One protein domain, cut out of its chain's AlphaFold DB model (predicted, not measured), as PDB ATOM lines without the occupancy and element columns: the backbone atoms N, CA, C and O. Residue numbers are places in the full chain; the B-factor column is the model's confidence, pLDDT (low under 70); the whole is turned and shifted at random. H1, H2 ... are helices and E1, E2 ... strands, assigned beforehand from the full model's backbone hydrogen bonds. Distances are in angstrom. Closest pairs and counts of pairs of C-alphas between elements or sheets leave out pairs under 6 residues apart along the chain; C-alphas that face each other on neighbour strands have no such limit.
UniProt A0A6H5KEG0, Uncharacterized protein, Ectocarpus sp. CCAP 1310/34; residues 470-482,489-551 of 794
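This is residues 470 to 482 and 489 to 551 of the 794 residues of an uncharacterized protein of Ectocarpus sp. CCAP 1310/34 (UniProt A0A6H5KEG0). An antiparallel two-strand ribbon, E1 and E2, stands at one side of an open arch; the long helix H1 spans away from one end of it, and the loop stretch 524 to 551 hangs from H1's far end. The printed part has 76 residues in order E1, E2, H1, mixed in class, with 33 in named elements. It is loose, radius of gyration of the C-alphas 16.2 A, and flat, spanning 41 by 34 by 18 A.

Find E1, residues 470 to 476, starting at C-alpha 470 (44.626, -13.356, -31.462). E2 is residues 498 to 505. H1, residues 506 to 523, runs 25.8 A to C-alpha 523 (53.813, -0.277, -4.914).

Look across E1 and E2, antiparallel at 160 degrees: N 473 and O 502 are 2.8 A apart, within hydrogen-bond range. A tight link joins E2 to H1. The closest C-alphas of E1 and H1, Arg 470 and Val 506, are 5.9 A apart. Residues 510 to 516 of H1 stand free. In H1 every O i to N i+4 pair is within hydrogen-bond range.

Residues 483 to 488 are not printed; C-alphas 482 and 489 are 16.5 A apart across this cut, between E1 and E2. The pLDDT is under 70 at residues 480 to 482, 489 to 493 and 531 to 551.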
ATOM      1  N   ARG A 470      44.594 -14.811 -31.282       91.38
ATOM      2  CA  ARG A 470      44.626 -13.356 -31.462       91.38
ATOM      3  C   ARG A 470      43.228 -12.754 -31.388       91.38
ATOM      4  O   ARG A 470      42.280 -13.310 -31.946       91.38
ATOM      5  N   VAL A 471      43.127 -11.600 -30.741       91.19
ATOM      6  CA  VAL A 471      41.954 -10.718 -30.741       91.19
ATOM      7  C   VAL A 471      42.342  -9.365 -31.315       91.19
ATOM      8  O   VAL A 471      43.508  -8.976 -31.284       91.19
ATOM      9  N   ASN A 472      41.356  -8.648 -31.841       92.44
ATOM     10  CA  ASN A 472      41.536  -7.280 -32.294       92.44
ATOM     11  C   ASN A 472      40.991  -6.329 -31.218       92.44
ATOM     12  O   ASN A 472      39.800  -6.372 -30.902       92.44
ATOM     13  N   LEU A 473      41.875  -5.540 -30.614       87.19
ATOM     14  CA  LEU A 473      41.570  -4.547 -29.593       87.19
ATOM     15  C   LEU A 473      41.460  -3.178 -30.259       87.19
ATOM     16  O   LEU A 473      42.461  -2.596 -30.677       87.19
ATOM     17  N   VAL A 474      40.227  -2.680 -30.333       89.81
ATOM     18  CA  VAL A 474      39.922  -1.318 -30.774       89.81
ATOM     19  C   VAL A 474      39.756  -0.441 -29.534       89.81
ATOM     20  O   VAL A 474      38.858  -0.670 -28.719       89.81
ATOM     21  N   GLU A 475      40.632   0.545 -29.379       86.31
ATOM     22  CA  GLU A 475      40.547   1.578 -28.348       86.31
ATOM     23  C   GLU A 475      39.827   2.803 -28.932       86.31
ATOM     24  O   GLU A 475      40.155   3.290 -30.017       86.31
ATOM     25  N   PHE A 476      38.832   3.302 -28.202       88.06
ATOM     26  CA  PHE A 476      38.005   4.443 -28.598       88.06
ATOM     27  C   PHE A 476      38.220   5.602 -27.629       88.06
ATOM     28  O   PHE A 476      38.428   5.376 -26.431       88.06
ATOM     29  N   THR A 477      38.116   6.838 -28.120       83.38
ATOM     30  CA  THR A 477      38.068   8.012 -27.243       83.38
ATOM     31  C   THR A 477      36.864   7.895 -26.313       83.38
ATOM     32  O   THR A 477      35.854   7.260 -26.636       83.38
ATOM     33  N   ARG A 478      36.942   8.496 -25.123       76.75
ATOM     34  CA  ARG A 478      35.772   8.614 -24.243       76.75
ATOM     35  C   ARG A 478      35.108   9.958 -24.457       76.75
ATOM     36  O   ARG A 478      35.259  10.860 -23.637       76.75
ATOM     37  N   ASP A 479      34.385  10.068 -25.563       74.19
ATOM     38  CA  ASP A 479      33.606  11.258 -25.877       74.19
ATOM     39  C   ASP A 479      32.556  11.464 -24.787       74.19
ATOM     40  O   ASP A 479      31.574  10.725 -24.678       74.19
ATOM     41  N   VAL A 480      32.752  12.502 -23.973       63.47
ATOM     42  CA  VAL A 480      31.804  12.941 -22.939       63.47
ATOM     43  C   VAL A 480      30.663  13.727 -23.607       63.47
ATOM     44  O   VAL A 480      30.372  14.867 -23.255       63.47
ATOM     45  N   GLY A 481      30.076  13.132 -24.650       55.06
ATOM     46  CA  GLY A 481      29.200  13.792 -25.613       55.06
ATOM     47  C   GLY A 481      27.978  14.416 -24.949       55.06
ATOM     48  O   GLY A 481      27.119  13.712 -24.415       55.06
ATOM     49  N   GLY A 482      27.890  15.746 -25.003       53.56
ATOM     50  CA  GLY A 482      26.776  16.498 -24.437       53.56
ATOM     51  C   GLY A 482      25.456  16.150 -25.125       53.56
ATOM     52  O   GLY A 482      25.261  16.487 -26.289       53.56
ATOM     53  N   GLY A 489      24.220   2.049 -31.079       47.38
ATOM     54  CA  GLY A 489      24.238   1.167 -29.902       47.38
ATOM     55  C   GLY A 489      25.468   1.290 -28.991       47.38
ATOM     56  O   GLY A 489      25.486   0.681 -27.922       47.38
ATOM     57  N   THR A 490      26.442   2.145 -29.323       51.72
ATOM     58  CA  THR A 490      27.604   2.515 -28.472       51.72
ATOM     59  C   THR A 490      27.229   3.201 -27.144       51.72
ATOM     60  O   THR A 490      28.064   3.350 -26.248       51.72
ATOM     61  N   TRP A 491      25.947   3.548 -26.988       51.69
ATOM     62  CA  TRP A 491      25.267   4.146 -25.827       51.69
ATOM     63  C   TRP A 491      25.762   3.711 -24.439       51.69
ATOM     64  O   TRP A 491      25.819   4.525 -23.523       51.69
ATOM     65  N   GLY A 492      26.089   2.429 -24.252       55.50
ATOM     66  CA  GLY A 492      26.409   1.881 -22.930       55.50
ATOM     67  C   GLY A 492      27.747   2.331 -22.332       55.50
ATOM     68  O   GLY A 492      27.976   2.095 -21.147       55.50
ATOM     69  N   LEU A 493      28.643   2.926 -23.129       58.88
ATOM     70  CA  LEU A 493      30.038   3.158 -22.732       58.88
ATOM     71  C   LEU A 493      30.571   4.575 -22.997       58.88
ATOM     72  O   LEU A 493      31.630   4.896 -22.454       58.88
ATOM     73  N   ALA A 494      29.850   5.416 -23.749       70.69
ATOM     74  CA  ALA A 494      30.333   6.722 -24.218       70.69
ATOM     75  C   ALA A 494      31.692   6.585 -24.936       70.69
ATOM     76  O   ALA A 494      32.730   7.033 -24.447       70.69
ATOM     77  N   LEU A 495      31.664   5.845 -26.050       75.94
ATOM     78  CA  LEU A 495      32.791   5.663 -26.963       75.94
ATOM     79  C   LEU A 495      32.623   6.637 -28.130       75.94
ATOM     80  O   LEU A 495      31.553   6.667 -28.742       75.94
ATOM     81  N   GLY A 496      33.668   7.408 -28.401       81.56
ATOM     82  CA  GLY A 496      33.792   8.255 -29.577       81.56
ATOM     83  C   GLY A 496      34.417   7.512 -30.746       81.56
ATOM     84  O   GLY A 496      34.131   6.336 -30.980       81.56
ATOM     85  N   LEU A 497      35.295   8.198 -31.474       81.94
ATOM     86  CA  LEU A 497      36.025   7.599 -32.586       81.94
ATOM     87  C   LEU A 497      37.046   6.551 -32.093       81.94
ATOM     88  O   LEU A 497      37.668   6.734 -31.039       81.94
ATOM     89  N   PRO A 498      37.250   5.452 -32.843       87.00
ATOM     90  CA  PRO A 498      38.380   4.560 -32.621       87.00
ATOM     91  C   PRO A 498      39.674   5.317 -32.947       87.00
ATOM     92  O   PRO A 498      39.850   5.774 -34.075       87.00
ATOM     93  N   PHE A 499      40.571   5.461 -31.970       89.62
ATOM     94  CA  PHE A 499      41.864   6.136 -32.163       89.62
ATOM     95  C   PHE A 499      43.025   5.145 -32.311       89.62
ATOM     96  O   PHE A 499      44.113   5.524 -32.739       89.62
ATOM     97  N   ARG A 500      42.810   3.871 -31.958       89.50
ATOM     98  CA  ARG A 500      43.827   2.821 -32.043       89.50
ATOM     99  C   ARG A 500      43.182   1.464 -32.297       89.50
ATOM    100  O   ARG A 500      42.206   1.104 -31.647       89.50
ATOM    101  N   GLU A 501      43.770   0.685 -33.192       92.38
ATOM    102  CA  GLU A 501      43.380  -0.698 -33.466       92.38
ATOM    103  C   GLU A 501      44.634  -1.577 -33.403       92.38
ATOM    104  O   GLU A 501      45.649  -1.269 -34.029       92.38
ATOM    105  N   THR A 502      44.609  -2.635 -32.587       92.00
ATOM    106  CA  THR A 502      45.773  -3.504 -32.354       92.00
ATOM    107  C   THR A 502      45.379  -4.974 -32.289       92.00
ATOM    108  O   THR A 502      44.532  -5.383 -31.497       92.00
ATOM    109  N   VAL A 503      46.042  -5.809 -33.090       94.06
ATOM    110  CA  VAL A 503      45.883  -7.266 -33.014       94.06
ATOM    111  C   VAL A 503      46.858  -7.811 -31.975       94.06
ATOM    112  O   VAL A 503      48.066  -7.823 -32.206       94.06
ATOM    113  N   VAL A 504      46.336  -8.281 -30.842       92.38
ATOM    114  CA  VAL A 504      47.132  -8.790 -29.715       92.38
ATOM    115  C   VAL A 504      46.795 -10.258 -29.463       92.38
ATOM    116  O   VAL A 504      45.661 -10.703 -29.649       92.38
ATOM    117  N   ASP A 505      47.799 -11.030 -29.065       95.06
ATOM    118  CA  ASP A 505      47.623 -12.405 -28.605       95.06
ATOM    119  C   ASP A 505      47.062 -12.417 -27.172       95.06
ATOM    120  O   ASP A 505      47.554 -11.685 -26.312       95.06
ATOM    121  N   VAL A 506      46.007 -13.193 -26.908       90.88
ATOM    122  CA  VAL A 506      45.255 -13.117 -25.641       90.88
ATOM    123  C   VAL A 506      46.080 -13.598 -24.454       90.88
ATOM    124  O   VAL A 506      46.018 -12.976 -23.392       90.88
ATOM    125  N   ASP A 507      46.883 -14.646 -24.635       90.19
ATOM    126  CA  ASP A 507      47.754 -15.152 -23.574       90.19
ATOM    127  C   ASP A 507      48.859 -14.121 -23.262       90.19
ATOM    128  O   ASP A 507      49.168 -13.874 -22.096       90.19
ATOM    129  N   GLY A 508      49.380 -13.428 -24.286       90.12
ATOM    130  CA  GLY A 508      50.303 -12.298 -24.118       90.12
ATOM    131  C   GLY A 508      49.674 -11.071 -23.438       90.12
ATOM    132  O   GLY A 508      50.310 -10.446 -22.588       90.12
ATOM    133  N   TYR A 509      48.421 -10.740 -23.764       86.69
ATOM    134  CA  TYR A 509      47.694  -9.623 -23.151       86.69
ATOM    135  C   TYR A 509      47.412  -9.870 -21.662       86.69
ATOM    136  O   TYR A 509      47.691  -9.002 -20.836       86.69
ATOM    137  N   GLU A 510      46.900 -11.048 -21.297       85.50
ATOM    138  CA  GLU A 510      46.632 -11.375 -19.889       85.50
ATOM    139  C   GLU A 510      47.933 -11.554 -19.083       85.50
ATOM    140  O   GLU A 510      47.962 -11.208 -17.900       85.50
ATOM    141  N   ALA A 511      49.034 -11.998 -19.706       88.62
ATOM    142  CA  ALA A 511      50.357 -12.008 -19.076       88.62
ATOM    143  C   ALA A 511      50.854 -10.585 -18.756       88.62
ATOM    144  O   ALA A 511      51.158 -10.296 -17.600       88.62
ATOM    145  N   SER A 512      50.850  -9.674 -19.738       86.69
ATOM    146  CA  SER A 512      51.245  -8.270 -19.537       86.69
ATOM    147  C   SER A 512      50.329  -7.549 -18.538       86.69
ATOM    148  O   SER A 512      50.798  -6.820 -17.664       86.69
ATOM    149  N   ARG A 513      49.017  -7.811 -18.579       85.88
ATOM    150  CA  ARG A 513      48.076  -7.314 -17.565       85.88
ATOM    151  C   ARG A 513      48.411  -7.841 -16.167       85.88
ATOM    152  O   ARG A 513      48.310  -7.080 -15.209       85.88
ATOM    153  N   THR A 514      48.801  -9.108 -16.034       86.00
ATOM    154  CA  THR A 514      49.197  -9.691 -14.741       86.00
ATOM    155  C   THR A 514      50.473  -9.035 -14.211       86.00
ATOM    156  O   THR A 514      50.499  -8.640 -13.050       86.00
ATOM    157  N   GLU A 515      51.476  -8.814 -15.062       91.50
ATOM    158  CA  GLU A 515      52.721  -8.105 -14.721       91.50
ATOM    159  C   GLU A 515      52.446  -6.682 -14.194       91.50
ATOM    160  O   GLU A 515      52.869  -6.340 -13.090       91.50
ATOM    161  N   ILE A 516      51.623  -5.897 -14.900       86.62
ATOM    162  CA  ILE A 516      51.203  -4.542 -14.484       86.62
ATOM    163  C   ILE A 516      50.426  -4.560 -13.149       86.62
ATOM    164  O   ILE A 516      50.480  -3.610 -12.362       86.62
ATOM    165  N   LEU A 517      49.676  -5.630 -12.864       84.06
ATOM    166  CA  LEU A 517      48.939  -5.789 -11.604       84.06
ATOM    167  C   LEU A 517      49.839  -6.229 -10.440       84.06
ATOM    168  O   LEU A 517      49.603  -5.802  -9.305       84.06
ATOM    169  N   GLU A 518      50.867  -7.036 -10.700       88.25
ATOM    170  CA  GLU A 518      51.897  -7.384  -9.717       88.25
ATOM    171  C   GLU A 518      52.779  -6.173  -9.388       88.25
ATOM    172  O   GLU A 518      53.007  -5.907  -8.206       88.25
ATOM    173  N   GLU A 519      53.167  -5.376 -10.390       91.62
ATOM    174  CA  GLU A 519      53.880  -4.103 -10.225       91.62
ATOM    175  C   GLU A 519      53.103  -3.147  -9.305       91.62
ATOM    176  O   GLU A 519      53.579  -2.823  -8.213       91.62
ATOM    177  N   ARG A 520      51.857  -2.799  -9.656       86.69
ATOM    178  CA  ARG A 520      50.981  -1.937  -8.831       86.69
ATOM    179  C   ARG A 520      50.709  -2.519  -7.441       86.69
ATOM    180  O   ARG A 520      50.614  -1.792  -6.452       86.69
ATOM    181  N   THR A 521      50.601  -3.844  -7.320       87.62
ATOM    182  CA  THR A 521      50.472  -4.510  -6.012       87.62
ATOM    183  C   THR A 521      51.769  -4.431  -5.201       87.62
ATOM    184  O   THR A 521      51.721  -4.411  -3.968       87.62
ATOM    185  N   SER A 522      52.931  -4.341  -5.848       91.12
ATOM    186  CA  SER A 522      54.217  -4.117  -5.186       91.12
ATOM    187  C   SER A 522      54.363  -2.678  -4.666       91.12
ATOM    188  O   SER A 522      54.869  -2.496  -3.558       91.12
ATOM    189  N   GLU A 523      53.832  -1.677  -5.371       91.38
ATOM    190  CA  GLU A 523      53.813  -0.277  -4.914       91.38
ATOM    191  C   GLU A 523      52.943  -0.088  -3.660       91.38
ATOM    192  O   GLU A 523      53.300   0.654  -2.740       91.38
ATOM    193  N   LEU A 524      51.811  -0.796  -3.577       87.50
ATOM    194  CA  LEU A 524      50.911  -0.728  -2.424       87.50
ATOM    195  C   LEU A 524      51.603  -1.160  -1.119       87.50
ATOM    196  O   LEU A 524      52.323  -2.164  -1.054       87.50
ATOM    197  N   SER A 525      51.320  -0.445  -0.025       91.44
ATOM    198  CA  SER A 525      51.873  -0.786   1.293       91.44
ATOM    199  C   SER A 525      51.391  -2.162   1.770       91.44
ATOM    200  O   SER A 525      50.298  -2.613   1.420       91.44
ATOM    201  N   ARG A 526      52.152  -2.827   2.653       87.38
ATOM    202  CA  ARG A 526      51.789  -4.160   3.190       87.38
ATOM    203  C   ARG A 526      50.378  -4.233   3.801       87.38
ATOM    204  O   ARG A 526      49.792  -5.308   3.799       87.38
ATOM    205  N   LYS A 527      49.823  -3.113   4.291       84.94
ATOM    206  CA  LYS A 527      48.434  -3.033   4.786       84.94
ATOM    207  C   LYS A 527      47.402  -3.026   3.645       84.94
ATOM    208  O   LYS A 527      46.338  -3.612   3.793       84.94
ATOM    209  N   GLN A 528      47.719  -2.405   2.509       80.25
ATOM    210  CA  GLN A 528      46.849  -2.320   1.328       80.25
ATOM    211  C   GLN A 528      46.911  -3.573   0.439       80.25
ATOM    212  O   GLN A 528      45.905  -3.916  -0.174       80.25
ATOM    213  N   ARG A 529      48.036  -4.308   0.404       81.50
ATOM    214  CA  ARG A 529      48.170  -5.552  -0.392       81.50
ATOM    215  C   ARG A 529      47.179  -6.661  -0.008       81.50
ATOM    216  O   ARG A 529      46.884  -7.527  -0.819       81.50
ATOM    217  N   HIS A 530      46.625  -6.632   1.206       73.94
ATOM    218  CA  HIS A 530      45.557  -7.558   1.610       73.94
ATOM    219  C   HIS A 530      44.188  -7.211   0.969       73.94
ATOM    220  O   HIS A 530      43.263  -8.020   1.000       73.94
ATOM    221  N   LEU A 531      44.046  -6.018   0.378       64.81
ATOM    222  CA  LEU A 531      42.837  -5.555  -0.315       64.81
ATOM    223  C   LEU A 531      42.961  -5.637  -1.849       64.81
ATOM    224  O   LEU A 531      41.941  -5.675  -2.534       64.81
ATOM    225  N   SER A 532      44.179  -5.684  -2.408       58.59
ATOM    226  CA  SER A 532      44.410  -5.624  -3.864       58.59
ATOM    227  C   SER A 532      44.098  -6.917  -4.627       58.59
ATOM    228  O   SER A 532      44.024  -6.895  -5.849       58.59
ATOM    229  N   THR A 533      43.820  -8.027  -3.939       59.44
ATOM    230  CA  THR A 533      43.348  -9.284  -4.559       59.44
ATOM    231  C   THR A 533      41.935  -9.182  -5.160       59.44
ATOM    232  O   THR A 533      41.445 -10.130  -5.774       59.44
ATOM    233  N   GLY A 534      41.265  -8.036  -4.997       53.69
ATOM    234  CA  GLY A 534      39.918  -7.739  -5.480       53.69
ATOM    235  C   GLY A 534      39.837  -7.092  -6.867       53.69
ATOM    236  O   GLY A 534      39.099  -6.123  -7.015       53.69
ATOM    237  N   GLU A 535      40.524  -7.630  -7.882       51.84
ATOM    238  CA  GLU A 535      40.505  -7.192  -9.305       51.84
ATOM    239  C   GLU A 535      39.150  -7.465 -10.017       51.84
ATOM    240  O   GLU A 535      39.063  -7.923 -11.154       51.84
ATOM    241  N   THR A 536      38.033  -7.217  -9.327       51.59
ATOM    242  CA  THR A 536      36.678  -7.324  -9.874       51.59
ATOM    243  C   THR A 536      35.844  -6.117  -9.462       51.59
ATOM    244  O   THR A 536      35.849  -5.701  -8.303       51.59
ATOM    245  N   ARG A 537      35.014  -5.619 -10.391       50.34
ATOM    246  CA  ARG A 537      34.051  -4.518 -10.165       50.34
ATOM    247  C   ARG A 537      33.071  -4.755  -9.003       50.34
ATOM    248  O   ARG A 537      32.314  -3.861  -8.654       50.34
ATOM    249  N   GLN A 538      33.051  -5.946  -8.399       49.00
ATOM    250  CA  GLN A 538      32.263  -6.242  -7.202       49.00
ATOM    251  C   GLN A 538      32.768  -5.507  -5.948       49.00
ATOM    252  O   GLN A 538      31.980  -5.312  -5.024       49.00
ATOM    253  N   PHE A 539      34.033  -5.065  -5.903       48.56
ATOM    254  CA  PHE A 539      34.543  -4.299  -4.758       48.56
ATOM    255  C   PHE A 539      33.915  -2.899  -4.647       48.56
ATOM    256  O   PHE A 539      33.649  -2.447  -3.536       48.56
ATOM    257  N   ASP A 540      33.566  -2.269  -5.773       50.53
ATOM    258  CA  ASP A 540      32.941  -0.935  -5.825       50.53
ATOM    259  C   ASP A 540      31.519  -0.901  -5.227       50.53
ATOM    260  O   ASP A 540      30.978   0.171  -4.956       50.53
ATOM    261  N   TYR A 541      30.912  -2.074  -5.006       47.97
ATOM    262  CA  TYR A 541      29.595  -2.237  -4.384       47.97
ATOM    263  C   TYR A 541      29.663  -2.588  -2.886       47.97
ATOM    264  O   TYR A 541      28.618  -2.827  -2.272       47.97
ATOM    265  N   ARG A 542      30.854  -2.642  -2.271       51.97
ATOM    266  CA  ARG A 542      30.960  -2.797  -0.812       51.97
ATOM    267  C   ARG A 542      30.495  -1.515  -0.099       51.97
ATOM    268  O   ARG A 542      30.754  -0.416  -0.589       51.97
ATOM    269  N   PRO A 543      29.790  -1.630   1.043       48.56
ATOM    270  CA  PRO A 543      29.283  -0.469   1.769       48.56
ATOM    271  C   PRO A 543      30.414   0.414   2.315       48.56
ATOM    272  O   PRO A 543      31.532  -0.040   2.545       48.56
ATOM    273  N   VAL A 544      30.082   1.692   2.519       58.84
ATOM    274  CA  VAL A 544      31.007   2.795   2.828       58.84
ATOM    275  C   VAL A 544      31.967   2.460   3.979       58.84
ATOM    276  O   VAL A 544      31.555   2.348   5.130       58.84
ATOM    277  N   GLY A 545      33.258   2.361   3.658       62.03
ATOM    278  CA  GLY A 545      34.348   2.174   4.620       62.03
ATOM    279  C   GLY A 545      35.673   1.888   3.915       62.03
ATOM    280  O   GLY A 545      36.565   2.732   3.882       62.03
ATOM    281  N   GLU A 546      35.772   0.726   3.272       60.84
ATOM    282  CA  GLU A 546      36.963   0.288   2.532       60.84
ATOM    283  C   GLU A 546      36.876   0.714   1.058       60.84
ATOM    284  O   GLU A 546      36.229   0.059   0.241       60.84
ATOM    285  N   LYS A 547      37.526   1.828   0.696       58.28
ATOM    286  CA  LYS A 547      37.672   2.237  -0.712       58.28
ATOM    287  C   LYS A 547      38.684   1.325  -1.414       58.28
ATOM    288  O   LYS A 547      39.777   1.115  -0.891       58.28
ATOM    289  N   ASN A 548      38.352   0.844  -2.612       57.78
ATOM    290  CA  ASN A 548      39.278   0.092  -3.459       57.78
ATOM    291  C   ASN A 548      40.498   0.974  -3.819       57.78
ATOM    292  O   ASN A 548      40.297   1.999  -4.469       57.78
ATOM    293  N   PRO A 549      41.740   0.626  -3.423       59.34
ATOM    294  CA  PRO A 549      42.904   1.475  -3.681       59.34
ATOM    295  C   PRO A 549      43.303   1.519  -5.165       59.34
ATOM    296  O   PRO A 549      43.930   2.487  -5.579       59.34
ATOM    297  N   LEU A 550      42.923   0.512  -5.963       52.97
ATOM    298  CA  LEU A 550      43.241   0.432  -7.395       52.97
ATOM    299  C   LEU A 550      42.235   1.191  -8.281       52.97
ATOM    300  O   LEU A 550      42.578   1.609  -9.381       52.97
ATOM    301  N   PHE A 551      40.999   1.379  -7.802       58.72
ATOM    302  CA  PHE A 551      39.887   1.971  -8.564       58.72
ATOM    303  C   PHE A 551      39.076   2.975  -7.733       58.72
ATOM    304  O   PHE A 551      37.848   3.046  -7.829       58.72
TER     305      PHE A 551